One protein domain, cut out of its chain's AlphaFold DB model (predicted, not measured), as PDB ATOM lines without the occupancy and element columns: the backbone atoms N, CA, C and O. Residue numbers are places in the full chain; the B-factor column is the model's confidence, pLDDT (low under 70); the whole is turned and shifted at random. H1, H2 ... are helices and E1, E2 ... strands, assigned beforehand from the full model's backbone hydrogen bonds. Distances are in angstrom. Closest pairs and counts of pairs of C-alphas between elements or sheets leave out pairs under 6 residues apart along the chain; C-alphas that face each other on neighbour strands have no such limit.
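What this domain is: This is residues 352 to 506 of the 576 residues of an uncharacterized protein of Anaeromyxobacter sp. RBG_16_69_14 (UniProt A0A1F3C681). A small three-stranded sheet, E1, E3 and E4, has H1 over one face, with H4 beside H1; a loop-rich second part with H5, E2 and H6 adjoins it. Well away from this body lies a helical hairpin, H2 and H3, an arm that is reached by residues 372 to 384, left by residues 409 to 418, and makes the longest axis. The printed part has 155 residues, with six named helices and four named strands in the order H1 E1 H2 H3 H4 H5 E2 H6 E3 E4; the sheet is mixed, in the order E1 E3 E4. The class is mixed, helices and strands, with under half of the residues in named elements. The whole is compact, with a radius of gyration of the C-alphas of 17.3 A, and spans 48 by 33 by 30 A.

How they stand to each other: E3, residues 476 to 481, is the inner strand of the sheet, and E1, residues 368 to 371, and E4, residues 489 to 494, are its edge strands. E1 and E3 are parallel at 22 degrees, with N 477 and O 368 2.8 A apart and N 370 and O 477 2.9 A apart, both within hydrogen-bond range. E3 and E4 form an antiparallel hairpin at 150 degrees, with N 478 and O 492 2.8 A apart, within hydrogen-bond range. Residues 368 to 369 of E1 also pair, parallel, with residues 429 to 430. H1, residues 352 to 360, is on the sheet at a height of 8.9 A; it lies over E3 and runs slantwise to the strands, at 36 degrees to E3 on the local plane. The closest C-alphas of H1 and E4 are those of Leu 359 and Ile 491, 6.4 A apart. H4, residues 419 to 424, only grazes the sheet. H1 and H4 touch, their closest C-alphas being those of Glu 357 and Ala 423 at 4.5 A; they run the same way at a shallow tilt of 33 degrees, only just short of steep. H6, residues 456 to 463, only grazes the sheet, with its residues 462 to 463. H5, residues 435 to 438, and H6 only just touch, with 3 pairs of C-alphas within 8 A, the closest being Ala 437 and Ile 456 at 5.0 A. E2, residues 443 to 445, pairs with no named strand; its closest C-alpha pair with H5 is His 444 and Pro 436, 4.2 A apart. H2, residues 385 to 397, touches H3, residues 401 to 408, with its residues 394 to 397 alone; the closest C-alphas are those of Ala 397 and Asn 404, at 5.5 A. This helical hairpin runs opposite ways at a shallow tilt of 33 degrees, only just short of steep. H2 and H3 are both apart from H1, E3, E4, H4, H5, E2 and H6. In H1, H2, H3, H4 and H6 every O i to N i+4 pair is within hydrogen-bond range; H5 is too short for such a pair, and its one O i to N i+3 pair is within range.

Where its parts are: E3 is 16.7 A long from first to last C-alpha and E4 15.7 A, while E1 measures 10.5 A. H2, the longest helix by residues, measures 18.0 A, from C-alpha 385 at (14.755, 8.894, 51.298) to C-alpha 397 at (8.916, 12.147, 34.557). H1 measures 12.4 A and begins with C-alpha 352 at (33.612, -4.750, 39.535). H3 and H6 measure 10.5 A each. E4, the last element, ends with C-alpha 494 at (23.584, -19.769, 28.296).

The domain as a whole: The two C-alphas farthest apart are those of Glu 385 and Ser 446, at 51.8 A. The printed part has no cut. The links E1 to H2 and H6 to E3 are long. The mean pLDDT of the printed part is 83.5, and 32 residues are under 70, among them residues 377 to 388, 401 to 411 and 502 to 506.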
ATOM      1  N   ILE A 352      34.497  -4.044  40.470       92.94
ATOM      2  CA  ILE A 352      33.612  -4.750  39.535       92.94
ATOM      3  C   ILE A 352      34.453  -5.550  38.540       92.94
ATOM      4  O   ILE A 352      34.173  -6.725  38.324       92.94
ATOM      5  N   GLU A 353      35.492  -4.938  37.975       95.00
ATOM      6  CA  GLU A 353      36.407  -5.601  37.048       95.00
ATOM      7  C   GLU A 353      37.186  -6.742  37.715       95.00
ATOM      8  O   GLU A 353      37.165  -7.849  37.192       95.00
ATOM      9  N   GLU A 354      37.735  -6.536  38.914       95.56
ATOM     10  CA  GLU A 354      38.374  -7.594  39.715       95.56
ATOM     11  C   GLU A 354      37.415  -8.772  39.970       95.56
ATOM     12  O   GLU A 354      37.784  -9.943  39.870       95.56
ATOM     13  N   LYS A 355      36.137  -8.485  40.253       96.06
ATOM     14  CA  LYS A 355      35.122  -9.531  40.405       96.06
ATOM     15  C   LYS A 355      34.839 -10.255  39.087       96.06
ATOM     16  O   LYS A 355      34.635 -11.468  39.113       96.06
ATOM     17  N   MET A 356      34.802  -9.545  37.959       95.94
ATOM     18  CA  MET A 356      34.665 -10.162  36.637       95.94
ATOM     19  C   MET A 356      35.858 -11.067  36.333       95.94
ATOM     20  O   MET A 356      35.638 -12.201  35.922       95.94
ATOM     21  N   GLU A 357      37.084 -10.609  36.593       96.50
ATOM     22  CA  GLU A 357      38.320 -11.381  36.431       96.50
ATOM     23  C   GLU A 357      38.274 -12.674  37.262       96.50
ATOM     24  O   GLU A 357      38.487 -13.768  36.740       96.50
ATOM     25  N   ALA A 358      37.873 -12.575  38.533       97.62
ATOM     26  CA  ALA A 358      37.712 -13.738  39.401       97.62
ATOM     27  C   ALA A 358      36.652 -14.729  38.889       97.62
ATOM     28  O   ALA A 358      36.833 -15.938  39.016       97.62
ATOM     29  N   LEU A 359      35.542 -14.243  38.320       97.38
ATOM     30  CA  LEU A 359      34.497 -15.100  37.753       97.38
ATOM     31  C   LEU A 359      34.971 -15.799  36.481       97.38
ATOM     32  O   LEU A 359      34.783 -17.008  36.357       97.38
ATOM     33  N   VAL A 360      35.590 -15.071  35.548       97.62
ATOM     34  CA  VAL A 360      36.064 -15.685  34.302       97.62
ATOM     35  C   VAL A 360      37.201 -16.663  34.556       97.62
ATOM     36  O   VAL A 360      37.240 -17.681  33.885       97.62
ATOM     37  N   GLY A 361      38.038 -16.439  35.574       97.12
ATOM     38  CA  GLY A 361      39.092 -17.374  35.972       97.12
ATOM     39  C   GLY A 361      38.588 -18.738  36.465       97.12
ATOM     40  O   GLY A 361      39.381 -19.667  36.588       97.12
ATOM     41  N   THR A 362      37.282 -18.888  36.733       96.94
ATOM     42  CA  THR A 362      36.667 -20.196  37.036       96.94
ATOM     43  C   THR A 362      36.354 -21.022  35.787       96.94
ATOM     44  O   THR A 362      36.039 -22.207  35.896       96.94
ATOM     45  N   LEU A 363      36.418 -20.410  34.604       96.88
ATOM     46  CA  LEU A 363      36.119 -21.065  33.341       96.88
ATOM     47  C   LEU A 363      37.339 -21.819  32.804       96.88
ATOM     48  O   LEU A 363      38.491 -21.559  33.150       96.88
ATOM     49  N   ALA A 364      37.085 -22.755  31.889       96.38
ATOM     50  CA  ALA A 364      38.154 -23.269  31.046       96.38
ATOM     51  C   ALA A 364      38.734 -22.133  30.169       96.38
ATOM     52  O   ALA A 364      38.015 -21.190  29.829       96.38
ATOM     53  N   PRO A 365      40.001 -22.220  29.728       95.12
ATOM     54  CA  PRO A 365      40.549 -21.258  28.775       95.12
ATOM     55  C   PRO A 365      39.754 -21.206  27.458       95.12
ATOM     56  O   PRO A 365      39.166 -22.199  27.023       95.12
ATOM     57  N   ASN A 366      39.794 -20.055  26.783       94.38
ATOM     58  CA  ASN A 366      39.180 -19.781  25.475       94.38
ATOM     59  C   ASN A 366      37.641 -19.854  25.446       94.38
ATOM     60  O   ASN A 366      37.035 -20.001  24.377       94.38
ATOM     61  N   GLN A 367      36.985 -19.745  26.601       96.31
ATOM     62  CA  GLN A 367      35.527 -19.642  26.681       96.31
ATOM     63  C   GLN A 367      35.035 -18.269  26.209       96.31
ATOM     64  O   GLN A 367      35.807 -17.312  26.122       96.31
ATOM     65  N   ARG A 368      33.752 -18.186  25.850       96.44
ATOM     66  CA  ARG A 368      33.133 -16.971  25.313       96.44
ATOM     67  C   ARG A 368      32.278 -16.354  26.399       96.44
ATOM     68  O   ARG A 368      31.482 -17.049  27.028       96.44
ATOM     69  N   VAL A 369      32.471 -15.065  26.634       96.62
ATOM     70  CA  VAL A 369      31.848 -14.352  27.745       96.62
ATOM     71  C   VAL A 369      31.134 -13.111  27.231       96.62
ATOM     72  O   VAL A 369      31.631 -12.402  26.355       96.62
ATOM     73  N   VAL A 370      29.964 -12.853  27.804       94.62
ATOM     74  CA  VAL A 370      29.190 -11.617  27.668       94.62
ATOM     75  C   VAL A 370      28.883 -11.060  29.050       94.62
ATOM     76  O   VAL A 370      28.799 -11.812  30.023       94.62
ATOM     77  N   ALA A 371      28.721  -9.744  29.161       91.56
ATOM     78  CA  ALA A 371      28.483  -9.082  30.437       91.56
ATOM     79  C   ALA A 371      27.304  -8.109  30.386       91.56
ATOM     80  O   ALA A 371      27.221  -7.227  29.535       91.56
ATOM     81  N   TYR A 372      26.439  -8.233  31.389       87.31
ATOM     82  CA  TYR A 372      25.209  -7.462  31.563       87.31
ATOM     83  C   TYR A 372      25.289  -6.540  32.780       87.31
ATOM     84  O   TYR A 372      24.366  -6.454  33.589       87.31
ATOM     85  N   VAL A 373      26.429  -5.865  32.929       81.62
ATOM     86  CA  VAL A 373      26.682  -4.907  34.011       81.62
ATOM     87  C   VAL A 373      26.690  -3.508  33.404       81.62
ATOM     88  O   VAL A 373      27.624  -3.121  32.706       81.62
ATOM     89  N   ASN A 374      25.598  -2.768  33.608       71.44
ATOM     90  CA  ASN A 374      25.321  -1.548  32.842       71.44
ATOM     91  C   ASN A 374      25.804  -0.271  33.521       71.44
ATOM     92  O   ASN A 374      26.172   0.673  32.827       71.44
ATOM     93  N   ASP A 375      25.795  -0.232  34.849       72.12
ATOM     94  CA  ASP A 375      26.110   0.957  35.627       72.12
ATOM     95  C   ASP A 375      26.870   0.603  36.908       72.12
ATOM     96  O   ASP A 375      26.978  -0.558  37.308       72.12
ATOM     97  N   LEU A 376      27.414   1.635  37.556       74.38
ATOM     98  CA  LEU A 376      28.097   1.519  38.846       74.38
ATOM     99  C   LEU A 376      27.159   1.178  40.005       74.38
ATOM    100  O   LEU A 376      27.653   1.061  41.122       74.38
ATOM    101  N   GLY A 377      25.849   1.081  39.760       63.75
ATOM    102  CA  GLY A 377      24.778   0.853  40.716       63.75
ATOM    103  C   GLY A 377      24.799   1.745  41.957       63.75
ATOM    104  O   GLY A 377      25.625   2.641  42.164       63.75
ATOM    105  N   THR A 378      23.858   1.475  42.849       61.44
ATOM    106  CA  THR A 378      23.951   1.874  44.251       61.44
ATOM    107  C   THR A 378      24.276   0.623  45.064       61.44
ATOM    108  O   THR A 378      23.650  -0.417  44.894       61.44
ATOM    109  N   ASP A 379      25.273   0.706  45.951       54.22
ATOM    110  CA  ASP A 379      25.679  -0.408  46.832       54.22
ATOM    111  C   ASP A 379      24.671  -0.684  47.963       54.22
ATOM    112  O   ASP A 379      24.940  -1.483  48.857       54.22
ATOM    113  N   ARG A 380      23.547   0.038  47.997       52.16
ATOM    114  CA  ARG A 380      22.658   0.060  49.156       52.16
ATOM    115  C   ARG A 380      21.496  -0.903  48.956       52.16
ATOM    116  O   ARG A 380      20.682  -0.706  48.061       52.16
ATOM    117  N   ALA A 381      21.394  -1.871  49.865       46.41
ATOM    118  CA  ALA A 381      20.248  -2.767  50.013       46.41
ATOM    119  C   ALA A 381      18.944  -2.039  50.406       46.41
ATOM    120  O   ALA A 381      17.871  -2.620  50.296       46.41
ATOM    121  N   GLN A 382      19.016  -0.769  50.833       48.91
ATOM    122  CA  GLN A 382      17.855   0.098  51.048       48.91
ATOM    123  C   GLN A 382      18.086   1.479  50.408       48.91
ATOM    124  O   GLN A 382      19.097   2.127  50.710       48.91
ATOM    125  N   PRO A 383      17.189   1.945  49.519       57.88
ATOM    126  CA  PRO A 383      17.263   3.293  48.967       57.88
ATOM    127  C   PRO A 383      17.083   4.309  50.097       57.88
ATOM    128  O   PRO A 383      16.172   4.178  50.913       57.88
ATOM    129  N   THR A 384      17.948   5.324  50.163       65.69
ATOM    130  CA  THR A 384      17.726   6.448  51.089       65.69
ATOM    131  C   THR A 384      16.450   7.205  50.723       65.69
ATOM    132  O   THR A 384      15.982   7.092  49.593       65.69
ATOM    133  N   GLU A 385      15.904   8.027  51.623       65.50
ATOM    134  CA  GLU A 385      14.755   8.894  51.298       65.50
ATOM    135  C   GLU A 385      14.995   9.710  50.014       65.50
ATOM    136  O   GLU A 385      14.123   9.796  49.156       65.50
ATOM    137  N   LEU A 386      16.218  10.212  49.809       65.81
ATOM    138  CA  LEU A 386      16.623  10.888  48.569       65.81
ATOM    139  C   LEU A 386      16.573   9.973  47.333       65.81
ATOM    140  O   LEU A 386      16.194  10.428  46.255       65.81
ATOM    141  N   ASP A 387      16.929   8.695  47.470       64.56
ATOM    142  CA  ASP A 387      16.847   7.718  46.380       64.56
ATOM    143  C   ASP A 387      15.383   7.362  46.069       64.56
ATOM    144  O   ASP A 387      15.023   7.220  44.903       64.56
ATOM    145  N   GLN A 388      14.518   7.280  47.085       69.06
ATOM    146  CA  GLN A 388      13.080   7.028  46.913       69.06
ATOM    147  C   GLN A 388      12.363   8.218  46.261       69.06
ATOM    148  O   GLN A 388      11.566   8.040  45.333       69.06
ATOM    149  N   VAL A 389      12.679   9.442  46.697       70.50
ATOM    150  CA  VAL A 389      12.193  10.681  46.072       70.50
ATOM    151  C   VAL A 389      12.649  10.736  44.617       70.50
ATOM    152  O   VAL A 389      11.837  10.990  43.727       70.50
ATOM    153  N   ARG A 390      13.919  10.409  44.350       68.12
ATOM    154  CA  ARG A 390      14.456  10.320  42.991       68.12
ATOM    155  C   ARG A 390      13.707   9.293  42.146       68.12
ATOM    156  O   ARG A 390      13.269   9.637  41.056       68.12
ATOM    157  N   GLN A 391      13.536   8.062  42.624       70.56
ATOM    158  CA  GLN A 391      12.824   7.009  41.888       70.56
ATOM    159  C   GLN A 391      11.375   7.404  41.592       70.56
ATOM    160  O   GLN A 391      10.848   7.119  40.520       70.56
ATOM    161  N   THR A 392      10.718   8.085  42.528       74.00
ATOM    162  CA  THR A 392       9.347   8.577  42.349       74.00
ATOM    163  C   THR A 392       9.288   9.697  41.313       74.00
ATOM    164  O   THR A 392       8.445   9.655  40.417       74.00
ATOM    165  N   PHE A 393      10.231  10.639  41.363       70.00
ATOM    166  CA  PHE A 393      10.353  11.690  40.358       70.00
ATOM    167  C   PHE A 393      10.680  11.127  38.970       70.00
ATOM    168  O   PHE A 393      10.038  11.501  37.992       70.00
ATOM    169  N   GLU A 394      11.619  10.181  38.872       67.81
ATOM    170  CA  GLU A 394      11.962   9.506  37.618       67.81
ATOM    171  C   GLU A 394      10.754   8.752  37.046       67.81
ATOM    172  O   GLU A 394      10.477   8.876  35.855       67.81
ATOM    173  N   ARG A 395       9.986   8.031  37.877       71.81
ATOM    174  CA  ARG A 395       8.748   7.351  37.452       71.81
ATOM    175  C   ARG A 395       7.731   8.317  36.862       71.81
ATOM    176  O   ARG A 395       7.191   8.043  35.790       71.81
ATOM    177  N   TRP A 396       7.486   9.430  37.544       76.88
ATOM    178  CA  TRP A 396       6.576  10.465  37.068       76.88
ATOM    179  C   TRP A 396       7.065  11.057  35.742       76.88
ATOM    180  O   TRP A 396       6.350  11.044  34.739       76.88
ATOM    181  N   ALA A 397       8.327  11.469  35.698       63.66
ATOM    182  CA  ALA A 397       8.916  12.147  34.557       63.66
ATOM    183  C   ALA A 397       9.051  11.287  33.290       63.66
ATOM    184  O   ALA A 397       9.108  11.844  32.194       63.66
ATOM    185  N   ARG A 398       9.050   9.948  33.400       65.31
ATOM    186  CA  ARG A 398       9.014   9.036  32.235       65.31
ATOM    187  C   ARG A 398       7.810   9.272  31.316       65.31
ATOM    188  O   ARG A 398       7.899   8.968  30.133       65.31
ATOM    189  N   HIS A 399       6.719   9.834  31.833       70.62
ATOM    190  CA  HIS A 399       5.505  10.106  31.059       70.62
ATOM    191  C   HIS A 399       5.571  11.421  30.272       70.62
ATOM    192  O   HIS A 399       4.673  11.715  29.489       70.62
ATOM    193  N   ILE A 400       6.628  12.218  30.464       70.94
ATOM    194  CA  ILE A 400       6.790  13.523  29.828       70.94
ATOM    195  C   ILE A 400       8.093  13.496  29.012       70.94
ATOM    196  O   ILE A 400       9.175  13.617  29.591       70.94
ATOM    197  N   PRO A 401       8.027  13.353  27.670       63.38
ATOM    198  CA  PRO A 401       9.195  13.080  26.827       63.38
ATOM    199  C   PRO A 401      10.372  14.046  27.023       63.38
ATOM    200  O   PRO A 401      11.518  13.615  27.118       63.38
ATOM    201  N   TRP A 402      10.100  15.348  27.161       62.28
ATOM    202  CA  TRP A 402      11.147  16.354  27.355       62.28
ATOM    203  C   TRP A 402      11.777  16.309  28.759       62.28
ATOM    204  O   TRP A 402      12.976  16.546  28.888       62.28
ATOM    205  N   ILE A 403      11.024  15.940  29.806       64.38
ATOM    206  CA  ILE A 403      11.574  15.760  31.164       64.38
ATOM    207  C   ILE A 403      12.387  14.468  31.233       64.38
ATOM    208  O   ILE A 403      13.452  14.447  31.847       64.38
ATOM    209  N   ASN A 404      11.938  13.402  30.566       61.41
ATOM    210  CA  ASN A 404      12.687  12.151  30.491       61.41
ATOM    211  C   ASN A 404      14.054  12.343  29.805       61.41
ATOM    212  O   ASN A 404      15.045  11.816  30.301       61.41
ATOM    213  N   GLY A 405      14.136  13.157  28.744       60.50
ATOM    214  CA  GLY A 405      15.413  13.542  28.126       60.50
ATOM    215  C   GLY A 405      16.332  14.311  29.088       60.50
ATOM    216  O   GLY A 405      17.515  14.000  29.204       60.50
ATOM    217  N   ILE A 406      15.780  15.251  29.867       60.84
ATOM    218  CA  ILE A 406      16.534  16.000  30.890       60.84
ATOM    219  C   ILE A 406      17.037  15.080  32.013       60.84
ATOM    220  O   ILE A 406      18.175  15.206  32.464       60.84
ATOM    221  N   LEU A 407      16.217  14.124  32.447       61.25
ATOM    222  CA  LEU A 407      16.606  13.135  33.450       61.25
ATOM    223  C   LEU A 407      17.544  12.058  32.908       61.25
ATOM    224  O   LEU A 407      18.300  11.473  33.676       61.25
ATOM    225  N   GLY A 408      17.562  11.818  31.597       58.59
ATOM    226  CA  GLY A 408      18.563  10.968  30.954       58.59
ATOM    227  C   GLY A 408      19.989  11.435  31.260       58.59
ATOM    228  O   GLY A 408      20.858  10.611  31.531       58.59
ATOM    229  N   TYR A 409      20.210  12.751  31.348       56.28
ATOM    230  CA  TYR A 409      21.512  13.339  31.690       56.28
ATOM    231  C   TYR A 409      21.906  13.179  33.167       56.28
ATOM    232  O   TYR A 409      23.088  13.290  33.491       56.28
ATOM    233  N   SER A 410      20.958  12.898  34.069       54.94
ATOM    234  CA  SER A 410      21.260  12.592  35.475       54.94
ATOM    235  C   SER A 410      21.500  11.097  35.734       54.94
ATOM    236  O   SER A 410      21.980  10.734  36.816       54.94
ATOM    237  N   ARG A 411      21.218  10.227  34.751       68.56
ATOM    238  CA  ARG A 411      21.559   8.794  34.780       68.56
ATOM    239  C   ARG A 411      23.031   8.570  34.427       68.56
ATOM    240  O   ARG A 411      23.717   9.467  33.941       68.56
ATOM    241  N   ALA A 412      23.541   7.375  34.725       70.56
ATOM    242  CA  ALA A 412      24.890   6.997  34.321       70.56
ATOM    243  C   ALA A 412      24.977   6.998  32.787       70.56
ATOM    244  O   ALA A 412      24.241   6.272  32.125       70.56
ATOM    245  N   ARG A 413      25.864   7.832  32.234       81.62
ATOM    246  CA  ARG A 413      26.065   7.976  30.782       81.62
ATOM    247  C   ARG A 413      27.203   7.104  30.247       81.62
ATOM    248  O   ARG A 413      27.445   7.083  29.044       81.62
ATOM    249  N   ILE A 414      27.928   6.436  31.143       84.12
ATOM    250  CA  ILE A 414      29.087   5.601  30.829       84.12
ATOM    251  C   ILE A 414      28.781   4.181  31.282       84.12
ATOM    252  O   ILE A 414      28.494   3.950  32.460       84.12
ATOM    253  N   SER A 415      28.827   3.255  30.327       81.50
ATOM    254  CA  SER A 415      28.561   1.841  30.564       81.50
ATOM    255  C   SER A 415      29.804   1.111  31.063       81.50
ATOM    256  O   SER A 415      30.919   1.423  30.654       81.50
ATOM    257  N   LEU A 416      29.596   0.096  31.902       84.81
ATOM    258  CA  LEU A 416      30.649  -0.805  32.384       84.81
ATOM    259  C   LEU A 416      30.789  -2.078  31.538       84.81
ATOM    260  O   LEU A 416      31.620  -2.932  31.838       84.81
ATOM    261  N   ARG A 417      29.975  -2.227  30.487       82.06
ATOM    262  CA  ARG A 417      29.912  -3.439  29.656       82.06
ATOM    263  C   ARG A 417      31.258  -3.826  29.048       82.06
ATOM    264  O   ARG A 417      31.560  -5.009  28.952       82.06
ATOM    265  N   HIS A 418      32.087  -2.847  28.693       86.25
ATOM    266  CA  HIS A 418      33.393  -3.094  28.077       86.25
ATOM    267  C   HIS A 418      34.464  -3.582  29.069       86.25
ATOM    268  O   HIS A 418      35.517  -4.047  28.630       86.25
ATOM    269  N   LEU A 419      34.200  -3.570  30.387       92.56
ATOM    270  CA  LEU A 419      35.121  -4.123  31.391       92.56
ATOM    271  C   LEU A 419      35.367  -5.627  31.200       92.56
ATOM    272  O   LEU A 419      36.460  -6.105  31.497       92.56
ATOM    273  N   VAL A 420      34.398  -6.367  30.647       94.25
ATOM    274  CA  VAL A 420      34.553  -7.810  30.391       94.25
ATOM    275  C   VAL A 420      35.683  -8.110  29.408       94.25
ATOM    276  O   VAL A 420      36.356  -9.127  29.543       94.25
ATOM    277  N   GLY A 421      35.936  -7.210  28.448       94.69
ATOM    278  CA  GLY A 421      37.054  -7.340  27.516       94.69
ATOM    279  C   GLY A 421      38.374  -7.389  28.267       94.69
ATOM    280  O   GLY A 421      39.156  -8.312  28.073       94.69
ATOM    281  N   ARG A 422      38.574  -6.451  29.197       94.25
ATOM    282  CA  ARG A 422      39.766  -6.409  30.042       94.25
ATOM    283  C   ARG A 422      39.906  -7.660  30.910       94.25
ATOM    284  O   ARG A 422      40.963  -8.279  30.875       94.25
ATOM    285  N   ALA A 423      38.839  -8.052  31.609       95.44
ATOM    286  CA  ALA A 423      38.832  -9.248  32.454       95.44
ATOM    287  C   ALA A 423      39.162 -10.532  31.665       95.44
ATOM    288  O   ALA A 423      39.719 -11.475  32.217       95.44
ATOM    289  N   CYS A 424      38.841 -10.572  30.368       96.56
ATOM    290  CA  CYS A 424      39.109 -11.724  29.513       96.56
ATOM    291  C   CYS A 424      40.527 -11.802  28.937       96.56
ATOM    292  O   CYS A 424      40.877 -12.844  28.373       96.56
ATOM    293  N   ILE A 425      41.348 -10.753  29.042       95.94
ATOM    294  CA  ILE A 425      42.662 -10.724  28.388       95.94
ATOM    295  C   ILE A 425      43.521 -11.909  28.847       95.94
ATOM    296  O   ILE A 425      43.816 -12.080  30.024       95.94
ATOM    297  N   GLY A 426      43.957 -12.722  27.883       95.06
ATOM    298  CA  GLY A 426      44.805 -13.890  28.130       95.06
ATOM    299  C   GLY A 426      44.065 -15.146  28.601       95.06
ATOM    300  O   GLY A 426      44.724 -16.167  28.788       95.06
ATOM    301  N   HIS A 427      42.737 -15.108  28.757       96.44
ATOM    302  CA  HIS A 427      41.969 -16.233  29.298       96.44
ATOM    303  C   HIS A 427      40.698 -16.577  28.507       96.44
ATOM    304  O   HIS A 427      40.491 -17.745  28.178       96.44
ATOM    305  N   CYS A 428      39.861 -15.593  28.168       97.19
ATOM    306  CA  CYS A 428      38.590 -15.788  27.463       97.19
ATOM    307  C   CYS A 428      38.405 -14.793  26.311       97.19
ATOM    308  O   CYS A 428      39.263 -13.953  26.047       97.19
ATOM    309  N   PHE A 429      37.283 -14.904  25.597       97.06
ATOM    310  CA  PHE A 429      36.918 -13.991  24.519       97.06
ATOM    311  C   PHE A 429      35.622 -13.252  24.842       97.06
ATOM    312  O   PHE A 429      34.597 -13.869  25.134       97.06
ATOM    313  N   ASN A 430      35.663 -11.924  24.748       96.25
ATOM    314  CA  ASN A 430      34.478 -11.075  24.800       96.25
ATOM    315  C   ASN A 430      33.657 -11.256  23.512       96.25
ATOM    316  O   ASN A 430      33.987 -10.682  22.473       96.25
ATOM    317  N   PHE A 431      32.588 -12.050  23.587       95.69
ATOM    318  CA  PHE A 431      31.794 -12.437  22.416       95.69
ATOM    319  C   PHE A 431      30.895 -11.306  21.895       95.69
ATOM    320  O   PHE A 431      30.514 -11.309  20.727       95.69
ATOM    321  N   MET A 432      30.607 -10.313  22.745       93.25
ATOM    322  CA  MET A 432      29.852  -9.098  22.407       93.25
ATOM    323  C   MET A 432      30.743  -7.941  21.931       93.25
ATOM    324  O   MET A 432      30.250  -6.830  21.778       93.25
ATOM    325  N   ASN A 433      32.047  -8.160  21.706       95.06
ATOM    326  CA  ASN A 433      32.923  -7.125  21.158       95.06
ATOM    327  C   ASN A 433      32.443  -6.707  19.756       95.06
ATOM    328  O   ASN A 433      32.555  -7.472  18.798       95.06
ATOM    329  N   TYR A 434      31.908  -5.492  19.642       92.62
ATOM    330  CA  TYR A 434      31.306  -4.991  18.409       92.62
ATOM    331  C   TYR A 434      32.341  -4.566  17.359       92.62
ATOM    332  O   TYR A 434      32.016  -4.523  16.169       92.62
ATOM    333  N   GLU A 435      33.575  -4.240  17.769       92.94
ATOM    334  CA  GLU A 435      34.568  -3.633  16.875       92.94
ATOM    335  C   GLU A 435      34.880  -4.512  15.653       92.94
ATOM    336  O   GLU A 435      34.764  -3.990  14.537       92.94
ATOM    337  N   PRO A 436      35.151  -5.832  15.791       95.25
ATOM    338  CA  PRO A 436      35.396  -6.705  14.647       95.25
ATOM    339  C   PRO A 436      34.246  -6.736  13.639       95.25
ATOM    340  O   PRO A 436      34.473  -6.685  12.430       95.25
ATOM    341  N   ALA A 437      33.005  -6.793  14.130       94.31
ATOM    342  CA  ALA A 437      31.807  -6.876  13.298       94.31
ATOM    343  C   ALA A 437      31.423  -5.533  12.652       94.31
ATOM    344  O   ALA A 437      30.667  -5.506  11.682       94.31
ATOM    345  N   SER A 438      31.921  -4.413  13.183       92.25
ATOM    346  CA  SER A 438      31.607  -3.074  12.671       92.25
ATOM    347  C   SER A 438      32.313  -2.755  11.351       92.25
ATOM    348  O   SER A 438      31.803  -1.972  10.552       92.25
ATOM    349  N   GLY A 439      33.519  -3.298  11.142       89.88
ATOM    350  CA  GLY A 439      34.410  -2.893  10.053       89.88
ATOM    351  C   GLY A 439      34.896  -1.435  10.119       89.88
ATOM    352  O   GLY A 439      35.504  -0.964   9.159       89.88
ATOM    353  N   GLN A 440      34.637  -0.714  11.219       89.25
ATOM    354  CA  GLN A 440      35.071   0.676  11.441       89.25
ATOM    355  C   GLN A 440      36.482   0.777  12.051       89.25
ATOM    356  O   GLN A 440      37.069   1.863  12.070       89.25
ATOM    357  N   PHE A 441      37.005  -0.346  12.551       92.25
ATOM    358  CA  PHE A 441      38.293  -0.480  13.232       92.25
ATOM    359  C   PHE A 441      39.167  -1.517  12.525       92.25
ATOM    360  O   PHE A 441      38.738  -2.174  11.580       92.25
ATOM    361  N   ARG A 442      40.428  -1.641  12.959       93.94
ATOM    362  CA  ARG A 442      41.428  -2.482  12.275       93.94
ATOM    363  C   ARG A 442      41.154  -3.977  12.360       93.94
ATOM    364  O   ARG A 442      41.700  -4.723  11.559       93.94
ATOM    365  N   ILE A 443      40.457  -4.435  13.398       95.56
ATOM    366  CA  ILE A 443      40.199  -5.859  13.595       95.56
ATOM    367  C   ILE A 443      38.918  -6.177  12.858       95.56
ATOM    368  O   ILE A 443      37.953  -5.427  12.951       95.56
ATOM    369  N   HIS A 444      38.928  -7.280  12.126       96.31
ATOM    370  CA  HIS A 444      37.784  -7.781  11.388       96.31
ATOM    371  C   HIS A 444      37.568  -9.260  11.702       96.31
ATOM    372  O   HIS A 444      38.460  -9.941  12.218       96.31
ATOM    373  N   VAL A 445      36.368  -9.745  11.395       96.69
ATOM    374  CA  VAL A 445      35.908 -11.091  11.735       96.69
ATOM    375  C   VAL A 445      35.220 -11.771  10.559       96.69
ATOM    376  O   VAL A 445      34.477 -11.152   9.798       96.69
ATOM    377  N   SER A 446      35.485 -13.068  10.411       95.69
ATOM    378  CA  SER A 446      34.932 -13.904   9.348       95.69
ATOM    379  C   SER A 446      33.574 -14.418   9.801       95.69
ATOM    380  O   SER A 446      33.418 -14.728  10.987       95.69
ATOM    381  N   PRO A 447      32.603 -14.576   8.887       93.38
ATOM    382  CA  PRO A 447      31.380 -15.307   9.187       93.38
ATOM    383  C   PRO A 447      31.676 -16.660   9.847       93.38
ATOM    384  O   PRO A 447      32.562 -17.387   9.400       93.38
ATOM    385  N   GLY A 448      30.958 -16.975  10.927       87.75
ATOM    386  CA  GLY A 448      31.134 -18.228  11.672       87.75
ATOM    387  C   GLY A 448      32.366 -18.283  12.583       87.75
ATOM    388  O   GLY A 448      32.724 -19.361  13.050       87.75
ATOM    389  N   SER A 449      33.030 -17.150  12.846       92.62
ATOM    390  CA  SER A 449      34.138 -17.101  13.805       92.62
ATOM    391  C   SER A 449      33.717 -17.650  15.174       92.62
ATOM    392  O   SER A 449      32.707 -17.215  15.730       92.62
ATOM    393  N   PRO A 450      34.510 -18.553  15.778       90.75
ATOM    394  CA  PRO A 450      34.193 -19.080  17.093       90.75
ATOM    395  C   PRO A 450      34.499 -18.080  18.213       90.75
ATOM    396  O   PRO A 450      34.126 -18.350  19.346       90.75
ATOM    397  N   LEU A 451      35.208 -16.974  17.949       94.56
ATOM    398  CA  LEU A 451      35.769 -16.101  18.993       94.56
ATOM    399  C   LEU A 451      34.891 -14.891  19.322       94.56
ATOM    400  O   LEU A 451      34.836 -14.461  20.471       94.56
ATOM    401  N   VAL A 452      34.225 -14.334  18.317       95.06
ATOM    402  CA  VAL A 452      33.378 -13.142  18.422       95.06
ATOM    403  C   VAL A 452      32.332 -13.202  17.319       95.06
ATOM    404  O   VAL A 452      32.594 -13.766  16.254       95.06
ATOM    405  N   THR A 453      31.162 -12.621  17.561       94.19
ATOM    406  CA  THR A 453      30.132 -12.545  16.525       94.19
ATOM    407  C   THR A 453      30.608 -11.761  15.302       94.19
ATOM    408  O   THR A 453      31.340 -10.775  15.413       94.19
ATOM    409  N   SER A 454      30.175 -12.196  14.118       93.69
ATOM    410  CA  SER A 454      30.515 -11.560  12.847       93.69
ATOM    411  C   SER A 454      29.481 -10.554  12.349       93.69
ATOM    412  O   SER A 454      29.738  -9.850  11.375       93.69
ATOM    413  N   ARG A 455      28.301 -10.485  12.979       93.25
ATOM    414  CA  ARG A 455      27.227  -9.563  12.588       93.25
ATOM    415  C   ARG A 455      27.075  -8.469  13.629       93.25
ATOM    416  O   ARG A 455      26.849  -8.741  14.804       93.25
ATOM    417  N   ILE A 456      27.104  -7.216  13.185       93.31
ATOM    418  CA  ILE A 456      26.977  -6.074  14.095       93.31
ATOM    419  C   ILE A 456      25.616  -6.036  14.809       93.31
ATOM    420  O   ILE A 456      25.537  -5.678  15.980       93.31
ATOM    421  N   ALA A 457      24.546  -6.485  14.145       91.75
ATOM    422  CA  ALA A 457      23.221  -6.603  14.754       91.75
ATOM    423  C   ALA A 457      23.192  -7.615  15.916       91.75
ATOM    424  O   ALA A 457      22.509  -7.388  16.917       91.75
ATOM    425  N   ASP A 458      23.964  -8.700  15.808       93.56
ATOM    426  CA  ASP A 458      24.097  -9.691  16.875       93.56
ATOM    427  C   ASP A 458      24.915  -9.127  18.027       93.56
ATOM    428  O   ASP A 458      24.513  -9.295  19.172       93.56
ATOM    429  N   ALA A 459      25.999  -8.395  17.743       92.94
ATOM    430  CA  ALA A 459      26.776  -7.706  18.771       92.94
ATOM    431  C   ALA A 459      25.880  -6.758  19.582       92.94
ATOM    432  O   ALA A 459      25.801  -6.889  20.800       92.94
ATOM    433  N   TYR A 460      25.098  -5.897  18.925       90.56
ATOM    434  CA  TYR A 460      24.152  -5.015  19.620       90.56
ATOM    435  C   TYR A 460      23.071  -5.778  20.393       90.56
ATOM    436  O   TYR A 460      22.682  -5.370  21.489       90.56
ATOM    437  N   SER A 461      22.588  -6.901  19.861       90.81
ATOM    438  CA  SER A 461      21.611  -7.747  20.555       90.81
ATOM    439  C   SER A 461      22.218  -8.438  21.778       90.81
ATOM    440  O   SER A 461      21.550  -8.550  22.809       90.81
ATOM    441  N   LEU A 462      23.482  -8.868  21.689       92.19
ATOM    442  CA  LEU A 462      24.249  -9.439  22.790       92.19
ATOM    443  C   LEU A 462      24.486  -8.381  23.856       92.19
ATOM    444  O   LEU A 462      24.244  -8.676  25.016       92.19
ATOM    445  N   GLU A 463      24.864  -7.154  23.490       88.31
ATOM    446  CA  GLU A 463      25.019  -6.050  24.441       88.31
ATOM    447  C   GLU A 463      23.697  -5.695  25.131       88.31
ATOM    448  O   GLU A 463      23.663  -5.419  26.330       88.31
ATOM    449  N   ALA A 464      22.584  -5.716  24.395       85.81
ATOM    450  CA  ALA A 464      21.252  -5.464  24.937       85.81
ATOM    451  C   ALA A 464      20.687  -6.635  25.767       85.81
ATOM    452  O   ALA A 464      19.654  -6.475  26.410       85.81
ATOM    453  N   GLY A 465      21.324  -7.811  25.745       88.62
ATOM    454  CA  GLY A 465      20.820  -9.030  26.394       88.62
ATOM    455  C   GLY A 465      19.624  -9.677  25.699       88.62
ATOM    456  O   GLY A 465      19.005 -10.582  26.260       88.62
ATOM    457  N   ARG A 466      19.313  -9.226  24.479       90.31
ATOM    458  CA  ARG A 466      18.207  -9.705  23.639       90.31
ATOM    459  C   ARG A 466      18.604 -10.839  22.699       90.31
ATOM    460  O   ARG A 466      17.726 -11.474  22.128       90.31
ATOM    461  N   TYR A 467      19.900 -11.073  22.514       92.75
ATOM    462  CA  TYR A 467      20.372 -12.154  21.659       92.75
ATOM    463  C   TYR A 467      19.942 -13.515  22.210       92.75
ATOM    464  O   TYR A 467      20.154 -13.807  23.390       92.75
ATOM    465  N   VAL A 468      19.342 -14.327  21.343       93.44
ATOM    466  CA  VAL A 468      18.982 -15.715  21.626       93.44
ATOM    467  C   VAL A 468      20.120 -16.590  21.128       93.44
ATOM    468  O   VAL A 468      20.443 -16.543  19.943       93.44
ATOM    469  N   VAL A 469      20.717 -17.368  22.029       93.94
ATOM    470  CA  VAL A 469      21.811 -18.288  21.703       93.94
ATOM    471  C   VAL A 469      21.323 -19.329  20.702       93.94
ATOM    472  O   VAL A 469      20.268 -19.935  20.892       93.94
ATOM    473  N   GLN A 470      22.075 -19.510  19.626       92.56
ATOM    474  CA  GLN A 470      21.801 -20.466  18.561       92.56
ATOM    475  C   GLN A 470      22.466 -21.814  18.860       92.56
ATOM    476  O   GLN A 470      23.469 -21.876  19.566       92.56
ATOM    477  N   ASP A 471      21.963 -22.901  18.269       91.25
ATOM    478  CA  ASP A 471      22.586 -24.231  18.406       91.25
ATOM    479  C   ASP A 471      24.006 -24.287  17.822       91.25
ATOM    480  O   ASP A 471      24.846 -25.066  18.271       91.25
ATOM    481  N   SER A 472      24.287 -23.453  16.817       89.62
ATOM    482  CA  SER A 472      25.610 -23.327  16.201       89.62
ATOM    483  C   SER A 472      26.579 -22.458  17.000       89.62
ATOM    484  O   SER A 472      27.763 -22.403  16.658       89.62
ATOM    485  N   ASP A 473      26.093 -21.732  18.010       90.94
ATOM    486  CA  ASP A 473      26.952 -20.865  18.799       90.94
ATOM    487  C   ASP A 473      27.859 -21.692  19.706       90.94
ATOM    488  O   ASP A 473      27.470 -22.733  20.246       90.94
ATOM    489  N   PRO A 474      29.090 -21.225  19.931       90.44
ATOM    490  CA  PRO A 474      29.935 -21.855  20.920       90.44
ATOM    491  C   PRO A 474      29.401 -21.659  22.348       90.44
ATOM    492  O   PRO A 474      28.638 -20.724  22.593       90.44
ATOM    493  N   PRO A 475      29.871 -22.466  23.325       93.44
ATOM    494  CA  PRO A 475      29.508 -22.291  24.728       93.44
ATOM    495  C   PRO A 475      29.707 -20.846  25.198       93.44
ATOM    496  O   PRO A 475      30.829 -20.330  25.206       93.44
ATOM    497  N   LEU A 476      28.599 -20.211  25.581       94.38
ATOM    498  CA  LEU A 476      28.535 -18.800  25.938       94.38
ATOM    499  C   LEU A 476      28.214 -18.644  27.424       94.38
ATOM    500  O   LEU A 476      27.262 -19.240  27.926       94.38
ATOM    501  N   HIS A 477      28.979 -17.812  28.125       95.81
ATOM    502  CA  HIS A 477      28.791 -17.524  29.545       95.81
ATOM    503  C   HIS A 477      28.391 -16.069  29.753       95.81
ATOM    504  O   HIS A 477      29.008 -15.155  29.213       95.81
ATOM    505  N   ALA A 478      27.361 -15.846  30.559       94.62
ATOM    506  CA  ALA A 478      26.850 -14.532  30.896       94.62
ATOM    507  C   ALA A 478      27.250 -14.142  32.316       94.62
ATOM    508  O   ALA A 478      26.880 -14.821  33.275       94.62
ATOM    509  N   ILE A 479      27.944 -13.013  32.445       93.69
ATOM    510  CA  ILE A 479      28.127 -12.317  33.717       93.69
ATOM    511  C   ILE A 479      26.942 -11.378  33.927       93.69
ATOM    512  O   ILE A 479      26.634 -10.543  33.074       93.69
ATOM    513  N   TYR A 480      26.288 -11.490  35.075       89.19
ATOM    514  CA  TYR A 480      25.122 -10.687  35.430       89.19
ATOM    515  C   TYR A 480      25.134 -10.342  36.920       89.19
ATOM    516  O   TYR A 480      25.821 -10.974  37.725       89.19
ATOM    517  N   ARG A 481      24.363  -9.319  37.294       85.81
ATOM    518  CA  ARG A 481      24.170  -8.950  38.697       85.81
ATOM    519  C   ARG A 481      23.183  -9.915  39.353       85.81
ATOM    520  O   ARG A 481      22.062 -10.051  38.876       85.81
ATOM    521  N   CYS A 482      23.596 -10.552  40.443       86.62
ATOM    522  CA  CYS A 482      22.805 -11.538  41.186       86.62
ATOM    523  C   CYS A 482      22.487 -11.112  42.628       86.62
ATOM    524  O   CYS A 482      21.844 -11.862  43.356       86.62
ATOM    525  N   GLY A 483      22.919  -9.920  43.053       83.56
ATOM    526  CA  GLY A 483      22.640  -9.403  44.389       83.56
ATOM    527  C   GLY A 483      22.589  -7.873  44.477       83.56
ATOM    528  O   GLY A 483      22.788  -7.165  43.482       83.56
ATOM    529  N   PRO A 484      22.297  -7.341  45.677       74.38
ATOM    530  CA  PRO A 484      22.018  -5.925  45.886       74.38
ATOM    531  C   PRO A 484      23.265  -5.038  45.855       74.38
ATOM    532  O   PRO A 484      23.134  -3.837  45.638       74.38
ATOM    533  N   ARG A 485      24.480  -5.563  46.032       79.81
ATOM    534  CA  ARG A 485      25.710  -4.765  45.900       79.81
ATOM    535  C   ARG A 485      26.180  -4.741  44.453       79.81
ATOM    536  O   ARG A 485      25.826  -5.588  43.640       79.81
ATOM    537  N   THR A 486      27.008  -3.759  44.125       78.38
ATOM    538  CA  THR A 486      27.521  -3.569  42.756       78.38
ATOM    539  C   THR A 486      28.505  -4.663  42.339       78.38
ATOM    540  O   THR A 486      28.628  -4.978  41.162       78.38
ATOM    541  N   VAL A 487      29.149  -5.288  43.326       85.00
ATOM    542  CA  VAL A 487      30.079  -6.415  43.172       85.00
ATOM    543  C   VAL A 487      29.409  -7.784  43.313       85.00
ATOM    544  O   VAL A 487      30.087  -8.806  43.222       85.00
ATOM    545  N   ASP A 488      28.093  -7.839  43.542       88.88
ATOM    546  CA  ASP A 488      27.355  -9.104  43.594       88.88
ATOM    547  C   ASP A 488      27.083  -9.586  42.164       88.88
ATOM    548  O   ASP A 488      25.972  -9.495  41.634       88.88
ATOM    549  N   LEU A 489      28.158 -10.040  41.522       92.06
ATOM    550  CA  LEU A 489      28.166 -10.581  40.174       92.06
ATOM    551  C   LEU A 489      28.270 -12.100  40.215       92.06
ATOM    552  O   LEU A 489      29.057 -12.665  40.984       92.06
ATOM    553  N   CYS A 490      27.510 -12.732  39.331       93.12
ATOM    554  CA  CYS A 490      27.511 -14.164  39.097       93.12
ATOM    555  C   CYS A 490      27.765 -14.439  37.617       93.12
ATOM    556  O   CYS A 490      27.555 -13.575  36.763       93.12
ATOM    557  N   ILE A 491      28.208 -15.659  37.324       94.62
ATOM    558  CA  ILE A 491      28.402 -16.154  35.967       94.62
ATOM    559  C   ILE A 491      27.565 -17.414  35.767       94.62
ATOM    560  O   ILE A 491      27.436 -18.228  36.681       94.62
ATOM    561  N   ARG A 492      26.964 -17.558  34.586       93.81
ATOM    562  CA  ARG A 492      26.212 -18.756  34.192       93.81
ATOM    563  C   ARG A 492      26.410 -19.051  32.715       93.81
ATOM    564  O   ARG A 492      26.583 -18.121  31.932       93.81
ATOM    565  N   GLN A 493      26.293 -20.311  32.325       95.00
ATOM    566  CA  GLN A 493      26.239 -20.684  30.916       95.00
ATOM    567  C   GLN A 493      24.846 -20.389  30.335       95.00
ATOM    568  O   GLN A 493      23.832 -20.580  31.010       95.00
ATOM    569  N   LEU A 494      24.800 -19.914  29.092       93.44
ATOM    570  CA  LEU A 494      23.584 -19.769  28.296       93.44
ATOM    571  C   LEU A 494      23.447 -20.982  27.370       93.44
ATOM    572  O   LEU A 494      24.374 -21.300  26.624       93.44
ATOM    573  N   ALA A 495      22.305 -21.665  27.433       92.75
ATOM    574  CA  ALA A 495      21.983 -22.762  26.521       92.75
ATOM    575  C   ALA A 495      21.320 -22.236  25.233       92.75
ATOM    576  O   ALA A 495      20.730 -21.151  25.264       92.75
ATOM    577  N   PRO A 496      21.350 -22.998  24.126       93.44
ATOM    578  CA  PRO A 496      20.591 -22.655  22.928       93.44
ATOM    579  C   PRO A 496      19.110 -22.380  23.223       93.44
ATOM    580  O   PRO A 496      18.508 -22.979  24.118       93.44
ATOM    581  N   GLY A 497      18.537 -21.409  22.517       91.62
ATOM    582  CA  GLY A 497      17.185 -20.899  22.751       91.62
ATOM    583  C   GLY A 497      17.051 -19.957  23.955       91.62
ATOM    584  O   GLY A 497      15.994 -19.351  24.136       91.62
ATOM    585  N   GLN A 498      18.095 -19.779  24.774       91.06
ATOM    586  CA  GLN A 498      18.079 -18.824  25.885       91.06
ATOM    587  C   GLN A 498      18.611 -17.457  25.458       91.06
ATOM    588  O   GLN A 498      19.528 -17.344  24.650       91.06
ATOM    589  N   SER A 499      18.077 -16.406  26.075       88.38
ATOM    590  CA  SER A 499      18.682 -15.074  26.082       88.38
ATOM    591  C   SER A 499      19.048 -14.682  27.511       88.38
ATOM    592  O   SER A 499      18.606 -15.298  28.489       88.38
ATOM    593  N   ALA A 500      19.848 -13.630  27.660       82.44
ATOM    594  CA  ALA A 500      20.161 -13.109  28.984       82.44
ATOM    595  C   ALA A 500      18.913 -12.560  29.699       82.44
ATOM    596  O   ALA A 500      18.773 -12.763  30.907       82.44
ATOM    597  N   LEU A 501      17.993 -11.934  28.951       75.62
ATOM    598  CA  LEU A 501      16.755 -11.338  29.471       75.62
ATOM    599  C   LEU A 501      15.627 -12.350  29.738       75.62
ATOM    600  O   LEU A 501      14.835 -12.145  30.659       75.62
ATOM    601  N   SER A 502      15.539 -13.453  28.987       60.59
ATOM    602  CA  SER A 502      14.430 -14.418  29.114       60.59
ATOM    603  C   SER A 502      14.407 -15.183  30.442       60.59
ATOM    604  O   SER A 502      13.427 -15.861  30.733       60.59
ATOM    605  N   GLN A 503      15.452 -15.076  31.268       48.97
ATOM    606  CA  GLN A 503      15.530 -15.750  32.572       48.97
ATOM    607  C   GLN A 503      15.666 -14.814  33.773       48.97
ATOM    608  O   GLN A 503      15.427 -15.259  34.891       48.97
ATOM    609  N   SER A 504      15.926 -13.515  33.583       46.09
ATOM    610  CA  SER A 504      15.730 -12.541  34.670       46.09
ATOM    611  C   SER A 504      14.264 -12.461  35.114       46.09
ATOM    612  O   SER A 504      14.006 -12.135  36.263       46.09
ATOM    613  N   ALA A 505      13.320 -12.841  34.242       35.59
ATOM    614  CA  ALA A 505      11.896 -12.967  34.567       35.59
ATOM    615  C   ALA A 505      11.549 -14.218  35.407       35.59
ATOM    616  O   ALA A 505      10.486 -14.266  36.020       35.59
ATOM    617  N   LEU A 506      12.432 -15.224  35.455       31.50
ATOM    618  CA  LEU A 506      12.220 -16.482  36.189       31.50
ATOM    619  C   LEU A 506      12.789 -16.456  37.618       31.50
ATOM    620  O   LEU A 506      12.518 -17.373  38.385       31.50
TER     621      LEU A 506